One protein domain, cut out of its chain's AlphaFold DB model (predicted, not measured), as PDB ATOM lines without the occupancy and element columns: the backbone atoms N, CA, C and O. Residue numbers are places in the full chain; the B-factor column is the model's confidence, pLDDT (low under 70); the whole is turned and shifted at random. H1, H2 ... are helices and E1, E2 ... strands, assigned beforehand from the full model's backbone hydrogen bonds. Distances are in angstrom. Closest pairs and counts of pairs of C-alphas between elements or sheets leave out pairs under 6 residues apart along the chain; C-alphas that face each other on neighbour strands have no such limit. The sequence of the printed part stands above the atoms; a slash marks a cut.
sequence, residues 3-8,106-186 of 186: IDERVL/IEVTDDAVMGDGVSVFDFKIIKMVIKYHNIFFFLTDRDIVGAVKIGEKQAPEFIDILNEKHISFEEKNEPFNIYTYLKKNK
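Overview. This is residues 3 to 8 and 106 to 186 of the 186 residues of an uncharacterized protein of Lachnospira multipara (UniProt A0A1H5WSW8). A strongly twisted sheet of four strands, E6, E5, E4 and E7, has H1 packed over one face at E4 and E7, while a smaller sheet of three strands, E1, E2 and E3, sits near the edge strand E6. H2 only grazes the larger sheet, at the end of the domain away from H1 and the small sheet. The printed part has 87 residues with two named helices and seven named strands, in the order E1 E2 E3 E4 E5 E6 H1 E7 H2; the larger sheet is mixed, the smaller antiparallel, and the class is mixed, helices and strands. The whole is compact, with a radius of gyration of the C-alphas of 12.4 A and a rounded outline of 33 by 26 by 22 A.

Arrangement. The larger sheet runs E6 (residues 144 to 149), E5 (135 to 139), E4 (128 to 132), E7 (168 to 172), and is only just strongly twisted, its C-alphas lying up to 4.3 A off the best plane. E4, E5 and E6 form a meander, each strand the antiparallel neighbour of the one before; N 130 and O 137 are 2.9 A apart, N 138 and O 146 2.8 A. E4 and E7 are parallel at 19 degrees, with N 131 and O 170 2.8 A apart. H1 (155 to 164) is on this sheet at a height of 9.9 A, over E4 and, only just, over E7 with 3 of its C-alphas; it runs along the strands, at 11 degrees to E4 on the local plane. The closest C-alphas of H1 and E7 are those of Leu 162 and Phe 169, 7.5 A apart. E6, H1 and E7 form a split strand-helix-strand unit, two strands running the same way with E5 and E4 between them; its crossover is right-handed. H2 (178 to 184) only grazes the sheet with residues 178 to 182, and H1 and H2 are apart. E1 (106 to 108), E2 (112 to 115) and E3 (118 to 122) form a second meander, with N 107 and O 114 2.8 A apart and N 115 and O 118 2.8 A apart. The closest C-alphas of E3 and E6 are those of Phe 121 and Val 145, 6.7 A apart. In H1 and H2 every O i to N i+4 pair is within hydrogen-bond range.

Along the chain. E6 is 14.8 A long and starts at C-alpha 144 (28.522, 27.313, 25.907). E7 is 13.4 A, E4 13.1 A, E5 12.8 A and E3 11.1 A long. H1 is 14.3 A long, from C-alpha 155 (18.942, 39.363, 38.118). H2 is 10.2 A long and ends at C-alpha 184 (33.507, 17.207, 35.401).

Size, cuts and confidence. The two C-alphas farthest apart are those of Asp 4 and Lys 186, 34.8 A. Residues 9 to 105 are not printed, and C-alphas 8 and 106 are 14.7 A apart across the cut. The links between named elements are tight. The mean pLDDT of the printed part is 83.3; residue 142 and residues 184 to 186 are under 70.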
ATOM      1  N   ILE A   3      17.056  44.605  29.004       80.50
ATOM      2  CA  ILE A   3      18.343  44.895  29.634       80.50
ATOM      3  C   ILE A   3      19.145  45.790  28.687       80.50
ATOM      4  O   ILE A   3      19.537  45.360  27.604       80.50
ATOM      5  N   ASP A   4      19.417  47.022  29.115       75.56
ATOM      6  CA  ASP A   4      20.186  48.010  28.340       75.56
ATOM      7  C   ASP A   4      21.637  48.152  28.857       75.56
ATOM      8  O   ASP A   4      22.317  49.153  28.625       75.56
ATOM      9  N   GLU A   5      22.127  47.160  29.607       75.50
ATOM     10  CA  GLU A   5      23.484  47.170  30.152       75.50
ATOM     11  C   GLU A   5      24.497  46.531  29.202       75.50
ATOM     12  O   GLU A   5      24.463  45.337  28.905       75.50
ATOM     13  N   ARG A   6      25.486  47.330  28.795       80.19
ATOM     14  CA  ARG A   6      26.600  46.861  27.971       80.19
ATOM     15  C   ARG A   6      27.680  46.176  28.815       80.19
ATOM     16  O   ARG A   6      28.029  46.633  29.909       80.19
ATOM     17  N   VAL A   7      28.274  45.124  28.253       83.69
ATOM     18  CA  VAL A   7      29.485  44.491  28.797       83.69
ATOM     19  C   VAL A   7      30.690  45.402  28.577       83.69
ATOM     20  O   VAL A   7      31.034  45.713  27.431       83.69
ATOM     21  N   LEU A   8      31.328  45.816  29.670       86.88
ATOM     22  CA  LEU A   8      32.492  46.700  29.678       86.88
ATOM     23  C   LEU A   8      33.762  45.944  29.264       86.88
ATOM     24  O   LEU A   8      33.860  44.728  29.409       86.88
ATOM     25  N   ILE A 106      19.524  43.786  25.232       84.19
ATOM     26  CA  ILE A 106      19.114  42.394  25.386       84.19
ATOM     27  C   ILE A 106      17.641  42.354  25.778       84.19
ATOM     28  O   ILE A 106      17.213  42.965  26.753       84.19
ATOM     29  N   GLU A 107      16.858  41.604  25.017       83.50
ATOM     30  CA  GLU A 107      15.446  41.365  25.265       83.50
ATOM     31  C   GLU A 107      15.260  39.895  25.636       83.50
ATOM     32  O   GLU A 107      15.560  38.989  24.860       83.50
ATOM     33  N   VAL A 108      14.774  39.650  26.848       83.69
ATOM     34  CA  VAL A 108      14.385  38.315  27.299       83.69
ATOM     35  C   VAL A 108      12.896  38.158  27.034       83.69
ATOM     36  O   VAL A 108      12.070  38.833  27.664       83.69
ATOM     37  N   THR A 109      12.590  37.293  26.075       82.56
ATOM     38  CA  THR A 109      11.235  36.836  25.749       82.56
ATOM     39  C   THR A 109      10.923  35.545  26.496       82.56
ATOM     40  O   THR A 109      11.807  34.956  27.121       82.56
ATOM     41  N   ASP A 110       9.683  35.069  26.391       77.25
ATOM     42  CA  ASP A 110       9.288  33.813  27.020       77.25
ATOM     43  C   ASP A 110      10.076  32.622  26.467       77.25
ATOM     44  O   ASP A 110      10.352  31.702  27.215       77.25
ATOM     45  N   ASP A 111      10.502  32.606  25.204       82.44
ATOM     46  CA  ASP A 111      11.136  31.415  24.612       82.44
ATOM     47  C   ASP A 111      12.635  31.562  24.338       82.44
ATOM     48  O   ASP A 111      13.351  30.556  24.277       82.44
ATOM     49  N   ALA A 112      13.128  32.793  24.213       85.56
ATOM     50  CA  ALA A 112      14.499  33.068  23.808       85.56
ATOM     51  C   ALA A 112      15.053  34.357  24.420       85.56
ATOM     52  O   ALA A 112      14.317  35.258  24.839       85.56
ATOM     53  N   VAL A 113      16.377  34.468  24.392       83.75
ATOM     54  CA  VAL A 113      17.083  35.722  24.647       83.75
ATOM     55  C   VAL A 113      17.541  36.300  23.319       83.75
ATOM     56  O   VAL A 113      18.233  35.637  22.546       83.75
ATOM     57  N   MET A 114      17.148  37.541  23.052       84.81
ATOM     58  CA  MET A 114      17.460  38.269  21.828       84.81
ATOM     59  C   MET A 114      18.430  39.409  22.138       84.81
ATOM     60  O   MET A 114      18.260  40.125  23.116       84.81
ATOM     61  N   GLY A 115      19.451  39.580  21.308       81.69
ATOM     62  CA  GLY A 115      20.438  40.649  21.392       81.69
ATOM     63  C   GLY A 115      20.320  41.515  20.150       81.69
ATOM     64  O   GLY A 115      20.424  41.003  19.037       81.69
ATOM     65  N   ASP A 116      20.041  42.806  20.327       81.38
ATOM     66  CA  ASP A 116      19.818  43.772  19.243       81.38
ATOM     67  C   ASP A 116      18.820  43.265  18.172       81.38
ATOM     68  O   ASP A 116      18.994  43.475  16.972       81.38
ATOM     69  N   GLY A 117      17.770  42.555  18.607       75.62
ATOM     70  CA  GLY A 117      16.722  41.999  17.740       75.62
ATOM     71  C   GLY A 117      17.057  40.663  17.060       75.62
ATOM     72  O   GLY A 117      16.246  40.156  16.285       75.62
ATOM     73  N   VAL A 118      18.212  40.058  17.350       79.50
ATOM     74  CA  VAL A 118      18.618  38.738  16.836       79.50
ATOM     75  C   VAL A 118      18.571  37.710  17.965       79.50
ATOM     76  O   VAL A 118      19.088  37.976  19.046       79.50
ATOM     77  N   SER A 119      17.986  36.526  17.737       76.69
ATOM     78  CA  SER A 119      18.019  35.444  18.739       76.69
ATOM     79  C   SER A 119      19.469  35.051  19.041       76.69
ATOM     80  O   SER A 119      20.218  34.675  18.137       76.69
ATOM     81  N   VAL A 120      19.866  35.178  20.310       77.12
ATOM     82  CA  VAL A 120      21.175  34.750  20.824       77.12
ATOM     83  C   VAL A 120      21.108  33.266  21.173       77.12
ATOM     84  O   VAL A 120      22.000  32.506  20.803       77.12
ATOM     85  N   PHE A 121      20.047  32.849  21.869       81.19
ATOM     86  CA  PHE A 121      19.770  31.450  22.186       81.19
ATOM     87  C   PHE A 121      18.312  31.242  22.606       81.19
ATOM     88  O   PHE A 121      17.681  32.124  23.193       81.19
ATOM     89  N   ASP A 122      17.824  30.024  22.379       85.44
ATOM     90  CA  ASP A 122      16.503  29.576  22.817       85.44
ATOM     91  C   ASP A 122      16.607  28.843  24.159       85.44
ATOM     92  O   ASP A 122      17.497  28.015  24.360       85.44
ATOM     93  N   PHE A 123      15.657  29.050  25.071       84.69
ATOM     94  CA  PHE A 123      15.673  28.370  26.371       84.69
ATOM     95  C   PHE A 123      15.554  26.844  26.258       84.69
ATOM     96  O   PHE A 123      16.060  26.126  27.113       84.69
ATOM     97  N   LYS A 124      14.963  26.328  25.170       85.19
ATOM     98  CA  LYS A 124      14.774  24.882  24.929       85.19
ATOM     99  C   LYS A 124      16.077  24.085  24.873       85.19
ATOM    100  O   LYS A 124      16.069  22.889  25.152       85.19
ATOM    101  N   ILE A 125      17.171  24.718  24.455       85.94
ATOM    102  CA  ILE A 125      18.483  24.063  24.337       85.94
ATOM    103  C   ILE A 125      19.342  24.244  25.590       85.94
ATOM    104  O   ILE A 125      20.320  23.516  25.768       85.94
ATOM    105  N   ILE A 126      18.992  25.195  26.458       87.81
ATOM    106  CA  ILE A 126      19.759  25.497  27.661       87.81
ATOM    107  C   ILE A 126      19.382  24.513  28.758       87.81
ATOM    108  O   ILE A 126      18.212  24.282  29.043       87.81
ATOM    109  N   LYS A 127      20.400  23.950  29.399       86.25
ATOM    110  CA  LYS A 127      20.222  23.068  30.555       86.25
ATOM    111  C   LYS A 127      20.687  23.698  31.846       86.25
ATOM    112  O   LYS A 127      20.127  23.413  32.902       86.25
ATOM    113  N   MET A 128      21.713  24.536  31.754       89.38
ATOM    114  CA  MET A 128      22.325  25.133  32.920       89.38
ATOM    115  C   MET A 128      22.746  26.570  32.649       89.38
ATOM    116  O   MET A 128      23.185  26.904  31.547       89.38
ATOM    117  N   VAL A 129      22.648  27.402  33.676       91.06
ATOM    118  CA  VAL A 129      23.143  28.771  33.679       91.06
ATOM    119  C   VAL A 129      24.105  28.942  34.844       91.06
ATOM    120  O   VAL A 129      23.776  28.586  35.974       91.06
ATOM    121  N   ILE A 130      25.294  29.486  34.571       90.69
ATOM    122  CA  ILE A 130      26.231  29.900  35.623       90.69
ATOM    123  C   ILE A 130      26.261  31.414  35.678       90.69
ATOM    124  O   ILE A 130      26.595  32.055  34.683       90.69
ATOM    125  N   LYS A 131      25.982  31.979  36.845       91.81
ATOM    126  CA  LYS A 131      26.250  33.383  37.133       91.81
ATOM    127  C   LYS A 131      27.669  33.534  37.671       91.81
ATOM    128  O   LYS A 131      28.049  32.854  38.621       91.81
ATOM    129  N   TYR A 132      28.429  34.444  37.076       88.88
ATOM    130  CA  TYR A 132      29.715  34.914  37.574       88.88
ATOM    131  C   TYR A 132      29.714  36.440  37.548       88.88
ATOM    132  O   TYR A 132      29.631  37.049  36.479       88.88
ATOM    133  N   HIS A 133      29.745  37.055  38.731       88.62
ATOM    134  CA  HIS A 133      29.438  38.477  38.895       88.62
ATOM    135  C   HIS A 133      28.114  38.835  38.189       88.62
ATOM    136  O   HIS A 133      27.091  38.205  38.451       88.62
ATOM    137  N   ASN A 134      28.124  39.801  37.270       88.69
ATOM    138  CA  ASN A 134      26.931  40.235  36.537       88.69
ATOM    139  C   ASN A 134      26.751  39.506  35.197       88.69
ATOM    140  O   ASN A 134      25.929  39.915  34.382       88.69
ATOM    141  N   ILE A 135      27.524  38.449  34.939       89.19
ATOM    142  CA  ILE A 135      27.534  37.731  33.663       89.19
ATOM    143  C   ILE A 135      26.932  36.347  33.853       89.19
ATOM    144  O   ILE A 135      27.378  35.555  34.681       89.19
ATOM    145  N   PHE A 136      25.927  36.051  33.042       90.12
ATOM    146  CA  PHE A 136      25.221  34.784  33.011       90.12
ATOM    147  C   PHE A 136      25.698  34.000  31.792       90.12
ATOM    148  O   PHE A 136      25.549  34.454  30.659       90.12
ATOM    149  N   PHE A 137      26.296  32.837  32.026       89.69
ATOM    150  CA  PHE A 137      26.756  31.903  31.006       89.69
ATOM    151  C   PHE A 137      25.704  30.830  30.763       89.69
ATOM    152  O   PHE A 137      25.321  30.128  31.695       89.69
ATOM    153  N   PHE A 138      25.292  30.656  29.512       89.00
ATOM    154  CA  PHE A 138      24.256  29.711  29.106       89.00
ATOM    155  C   PHE A 138      24.888  28.461  28.513       89.00
ATOM    156  O   PHE A 138      25.634  28.525  27.532       89.00
ATOM    157  N   LEU A 139      24.595  27.319  29.123       87.38
ATOM    158  CA  LEU A 139      25.276  26.060  28.868       87.38
ATOM    159  C   LEU A 139      24.287  24.999  28.390       87.38
ATOM    160  O   LEU A 139      23.193  24.817  28.934       87.38
ATOM    161  N   THR A 140      24.730  24.253  27.385       84.88
ATOM    162  CA  THR A 140      24.171  22.945  27.021       84.88
ATOM    163  C   THR A 140      24.985  21.833  27.693       84.88
ATOM    164  O   THR A 140      26.006  22.093  28.325       84.88
ATOM    165  N   ASP A 141      24.616  20.567  27.471       75.25
ATOM    166  CA  ASP A 141      25.415  19.401  27.900       75.25
ATOM    167  C   ASP A 141      26.863  19.391  27.377       75.25
ATOM    168  O   ASP A 141      27.709  18.618  27.835       75.25
ATOM    169  N   ARG A 142      27.135  20.138  26.299       69.81
ATOM    170  CA  ARG A 142      28.367  19.986  25.518       69.81
ATOM    171  C   ARG A 142      29.168  21.262  25.390       69.81
ATOM    172  O   ARG A 142      30.391  21.156  25.332       69.81
ATOM    173  N   ASP A 143      28.502  22.406  25.308       76.38
ATOM    174  CA  ASP A 143      29.156  23.673  25.017       76.38
ATOM    175  C   ASP A 143      28.388  24.872  25.578       76.38
ATOM    176  O   ASP A 143      27.212  24.780  25.951       76.38
ATOM    177  N   ILE A 144      29.081  26.002  25.599       81.31
ATOM    178  CA  ILE A 144      28.522  27.313  25.907       81.31
ATOM    179  C   ILE A 144      27.785  27.806  24.668       81.31
ATOM    180  O   ILE A 144      28.343  27.816  23.572       81.31
ATOM    181  N   VAL A 145      26.536  28.221  24.843       80.81
ATOM    182  CA  VAL A 145      25.706  28.743  23.750       80.81
ATOM    183  C   VAL A 145      25.786  30.261  23.686       80.81
ATOM    184  O   VAL A 145      25.822  30.842  22.606       80.81
ATOM    185  N   GLY A 146      25.867  30.909  24.844       83.25
ATOM    186  CA  GLY A 146      25.918  32.357  24.936       83.25
ATOM    187  C   GLY A 146      26.315  32.817  26.326       83.25
ATOM    188  O   GLY A 146      26.382  32.028  27.269       83.25
ATOM    189  N   ALA A 147      26.578  34.110  26.445       86.75
ATOM    190  CA  ALA A 147      26.701  34.777  27.726       86.75
ATOM    191  C   ALA A 147      26.078  36.170  27.630       86.75
ATOM    192  O   ALA A 147      26.055  36.774  26.560       86.75
ATOM    193  N   VAL A 148      25.507  36.641  28.732       87.31
ATOM    194  CA  VAL A 148      24.727  37.880  28.779       87.31
ATOM    195  C   VAL A 148      25.013  38.578  30.095       87.31
ATOM    196  O   VAL A 148      25.073  37.926  31.137       87.31
ATOM    197  N   LYS A 149      25.180  39.899  30.057       88.38
ATOM    198  CA  LYS A 149      25.244  40.699  31.276       88.38
ATOM    199  C   LYS A 149      23.842  41.070  31.725       88.38
ATOM    200  O   LYS A 149      23.046  41.551  30.924       88.38
ATOM    201  N   ILE A 150      23.561  40.844  32.999       86.19
ATOM    202  CA  ILE A 150      22.283  41.161  33.627       86.19
ATOM    203  C   ILE A 150      22.590  41.945  34.895       86.19
ATOM    204  O   ILE A 150      23.325  41.467  35.763       86.19
ATOM    205  N   GLY A 151      22.043  43.155  34.983       83.94
ATOM    206  CA  GLY A 151      22.246  44.029  36.134       83.94
ATOM    207  C   GLY A 151      21.628  43.448  37.406       83.94
ATOM    208  O   GLY A 151      20.624  42.736  37.361       83.94
ATOM    209  N   GLU A 152      22.183  43.795  38.569       83.81
ATOM    210  CA  GLU A 152      21.758  43.248  39.870       83.81
ATOM    211  C   GLU A 152      20.263  43.438  40.162       83.81
ATOM    212  O   GLU A 152      19.649  42.605  40.820       83.81
ATOM    213  N   LYS A 153      19.656  44.511  39.641       85.81
ATOM    214  CA  LYS A 153      18.222  44.788  39.811       85.81
ATOM    215  C   LYS A 153      17.327  43.835  39.019       85.81
ATOM    216  O   LYS A 153      16.206  43.578  39.435       85.81
ATOM    217  N   GLN A 154      17.813  43.362  37.875       86.38
ATOM    218  CA  GLN A 154      17.084  42.506  36.934       86.38
ATOM    219  C   GLN A 154      17.416  41.023  37.135       86.38
ATOM    220  O   GLN A 154      16.672  40.151  36.699       86.38
ATOM    221  N   ALA A 155      18.518  40.724  37.828       87.00
ATOM    222  CA  ALA A 155      18.942  39.363  38.118       87.00
ATOM    223  C   ALA A 155      17.877  38.517  38.850       87.00
ATOM    224  O   ALA A 155      17.713  37.370  38.442       87.00
ATOM    225  N   PRO A 156      17.132  39.017  39.860       89.50
ATOM    226  CA  PRO A 156      16.090  38.225  40.521       89.50
ATOM    227  C   PRO A 156      14.964  37.820  39.564       89.50
ATOM    228  O   PRO A 156      14.662  36.638  39.462       89.50
ATOM    229  N   GLU A 157      14.435  38.774  38.788       89.50
ATOM    230  CA  GLU A 157      13.397  38.517  37.773       89.50
ATOM    231  C   GLU A 157      13.884  37.489  36.742       89.50
ATOM    232  O   GLU A 157      13.159  36.574  36.363       89.50
ATOM    233  N   PHE A 158      15.147  37.590  36.321       87.94
ATOM    234  CA  PHE A 158      15.725  36.620  35.401       87.94
ATOM    235  C   PHE A 158      15.863  35.218  36.005       87.94
ATOM    236  O   PHE A 158      15.592  34.227  35.331       87.94
ATOM    237  N   ILE A 159      16.286  35.121  37.267       88.19
ATOM    238  CA  ILE A 159      16.409  33.843  37.975       88.19
ATOM    239  C   ILE A 159      15.031  33.189  38.135       88.19
ATOM    240  O   ILE A 159      14.919  31.977  37.951       88.19
ATOM    241  N   ASP A 160      13.982  33.972  38.387       90.19
ATOM    242  CA  ASP A 160      12.609  33.468  38.449       90.19
ATOM    243  C   ASP A 160      12.174  32.857  37.105       90.19
ATOM    244  O   ASP A 160      11.681  31.728  37.082       90.19
ATOM    245  N   ILE A 161      12.481  33.509  35.974       87.88
ATOM    246  CA  ILE A 161      12.232  32.959  34.624       87.88
ATOM    247  C   ILE A 161      12.979  31.630  34.411       87.88
ATOM    248  O   ILE A 161      12.436  30.689  33.825       87.88
ATOM    249  N   LEU A 162      14.231  31.522  34.870       88.69
ATOM    250  CA  LEU A 162      15.000  30.276  34.766       88.69
ATOM    251  C   LEU A 162      14.374  29.149  35.599       88.69
ATOM    252  O   LEU A 162      14.291  28.012  35.126       88.69
ATOM    253  N   ASN A 163      13.903  29.470  36.807       88.88
ATOM    254  CA  ASN A 163      13.252  28.523  37.708       88.88
ATOM    255  C   ASN A 163      11.927  28.005  37.132       88.88
ATOM    256  O   ASN A 163      11.693  26.796  37.141       88.88
ATOM    257  N   GLU A 164      11.095  28.890  36.573       89.31
ATOM    258  CA  GLU A 164       9.849  28.517  35.884       89.31
ATOM    259  C   GLU A 164      10.097  27.568  34.707       89.31
ATOM    260  O   GLU A 164       9.298  26.675  34.426       89.31
ATOM    261  N   LYS A 165      11.238  27.723  34.033       86.19
ATOM    262  CA  LYS A 165      11.651  26.874  32.908       86.19
ATOM    263  C   LYS A 165      12.367  25.596  33.322       86.19
ATOM    264  O   LYS A 165      12.795  24.843  32.449       86.19
ATOM    265  N   HIS A 166      12.496  25.341  34.624       87.62
ATOM    266  CA  HIS A 166      13.241  24.209  35.173       87.62
ATOM    267  C   HIS A 166      14.698  24.141  34.678       87.62
ATOM    268  O   HIS A 166      15.260  23.056  34.508       87.62
ATOM    269  N   ILE A 167      15.325  25.298  34.441       88.88
ATOM    270  CA  ILE A 167      16.733  25.392  34.046       88.88
ATOM    271  C   ILE A 167      17.593  25.419  35.310       88.88
ATOM    272  O   ILE A 167      17.321  26.165  36.247       88.88
ATOM    273  N   SER A 168      18.652  24.607  35.343       88.50
ATOM    274  CA  SER A 168      19.558  24.574  36.495       88.50
ATOM    275  C   SER A 168      20.361  25.871  36.592       88.50
ATOM    276  O   SER A 168      20.905  26.340  35.593       88.50
ATOM    277  N   PHE A 169      20.474  26.429  37.792       91.12
ATOM    278  CA  PHE A 169      21.184  27.679  38.048       91.12
ATOM    279  C   PHE A 169      22.267  27.479  39.111       91.12
ATOM    280  O   PHE A 169      22.011  26.888  40.160       91.12
ATOM    281  N   GLU A 170      23.472  27.986  38.849       90.56
ATOM    282  CA  GLU A 170      24.576  28.008  39.809       90.56
ATOM    283  C   GLU A 170      25.219  29.398  39.849       90.56
ATOM    284  O   GLU A 170      25.469  30.010  38.811       90.56
ATOM    285  N   GLU A 171      25.539  29.886  41.044       90.94
ATOM    286  CA  GLU A 171      26.298  31.121  41.232       90.94
ATOM    287  C   GLU A 171      27.734  30.803  41.656       90.94
ATOM    288  O   GLU A 171      27.974  30.026  42.583       90.94
ATOM    289  N   LYS A 172      28.702  31.406  40.963       87.56
ATOM    290  CA  LYS A 172      30.127  31.294  41.266       87.56
ATOM    291  C   LYS A 172      30.716  32.671  41.536       87.56
ATOM    292  O   LYS A 172      30.652  33.562  40.696       87.56
ATOM    293  N   ASN A 173      31.354  32.792  42.696       83.69
ATOM    294  CA  ASN A 173      32.035  34.016  43.125       83.69
ATOM    295  C   ASN A 173      33.544  33.980  42.855       83.69
ATOM    296  O   ASN A 173      34.198  35.017  42.881       83.69
ATOM    297  N   GLU A 174      34.099  32.792  42.614       82.31
ATOM    298  CA  GLU A 174      35.521  32.597  42.343       82.31
ATOM    299  C   GLU A 174      35.763  32.320  40.854       82.31
ATOM    300  O   GLU A 174      34.930  31.660  40.217       82.31
ATOM    301  N   PRO A 175      36.898  32.781  40.289       78.50
ATOM    302  CA  PRO A 175      37.261  32.492  38.910       78.50
ATOM    303  C   PRO A 175      37.319  30.985  38.663       78.50
ATOM    304  O   PRO A 175      37.899  30.227  39.441       78.50
ATOM    305  N   PHE A 176      36.743  30.540  37.551       77.25
ATOM    306  CA  PHE A 176      36.694  29.127  37.197       77.25
ATOM    307  C   PHE A 176      36.813  28.925  35.690       77.25
ATOM    308  O   PHE A 176      36.437  29.773  34.885       77.25
ATOM    309  N   ASN A 177      37.293  27.748  35.301       78.44
ATOM    310  CA  ASN A 177      37.359  27.371  33.900       78.44
ATOM    311  C   ASN A 177      36.055  26.692  33.465       78.44
ATOM    312  O   ASN A 177      35.767  25.566  33.891       78.44
ATOM    313  N   ILE A 178      35.290  27.342  32.585       77.00
ATOM    314  CA  ILE A 178      33.974  26.838  32.155       77.00
ATOM    315  C   ILE A 178      34.092  25.480  31.455       77.00
ATOM    316  O   ILE A 178      33.289  24.576  31.690       77.00
ATOM    317  N   TYR A 179      35.128  25.278  30.643       73.25
ATOM    318  CA  TYR A 179      35.302  23.997  29.972       73.25
ATOM    319  C   TYR A 179      35.621  22.873  30.965       73.25
ATOM    320  O   TYR A 179      35.128  21.752  30.816       73.25
ATOM    321  N   THR A 180      36.444  23.141  31.984       72.56
ATOM    322  CA  THR A 180      36.778  22.138  33.013       72.56
ATOM    323  C   THR A 180      35.549  21.765  33.826       72.56
ATOM    324  O   THR A 180      35.342  20.587  34.120       72.56
ATOM    325  N   TYR A 181      34.712  22.755  34.122       76.50
ATOM    326  CA  TYR A 181      33.418  22.557  34.752       76.50
ATOM    327  C   TYR A 181      32.523  21.624  33.913       76.50
ATOM    328  O   TYR A 181      32.101  20.577  34.402       76.50
ATOM    329  N   LEU A 182      32.354  21.912  32.615       74.31
ATOM    330  CA  LEU A 182      31.584  21.066  31.689       74.31
ATOM    331  C   LEU A 182      32.129  19.634  31.566       74.31
ATOM    332  O   LEU A 182      31.374  18.706  31.293       74.31
ATOM    333  N   LYS A 183      33.440  19.427  31.738       72.56
ATOM    334  CA  LYS A 183      34.050  18.090  31.675       72.56
ATOM    335  C   LYS A 183      33.814  17.264  32.943       72.56
ATOM    336  O   LYS A 183      33.741  16.046  32.835       72.56
ATOM    337  N   LYS A 184      33.751  17.897  34.120       69.62
ATOM    338  CA  LYS A 184      33.507  17.207  35.401       69.62
ATOM    339  C   LYS A 184      32.054  16.766  35.567       69.62
ATOM    340  O   LYS A 184      31.816  15.764  36.226       69.62
ATOM    341  N   ASN A 185      31.125  17.505  34.967       63.09
ATOM    342  CA  ASN A 185      29.685  17.254  35.063       63.09
ATOM    343  C   ASN A 185      29.126  16.432  33.883       63.09
ATOM    344  O   ASN A 185      27.924  16.464  33.631       63.09
ATOM    345  N   LYS A 186      29.996  15.720  33.153       58.09
ATOM    346  CA  LYS A 186      29.633  14.689  32.169       58.09
ATOM    347  C   LYS A 186      29.766  13.308  32.783       58.09
ATOM    348  O   LYS A 186      28.917  12.459  32.444       58.09
TER     349      LYS A 186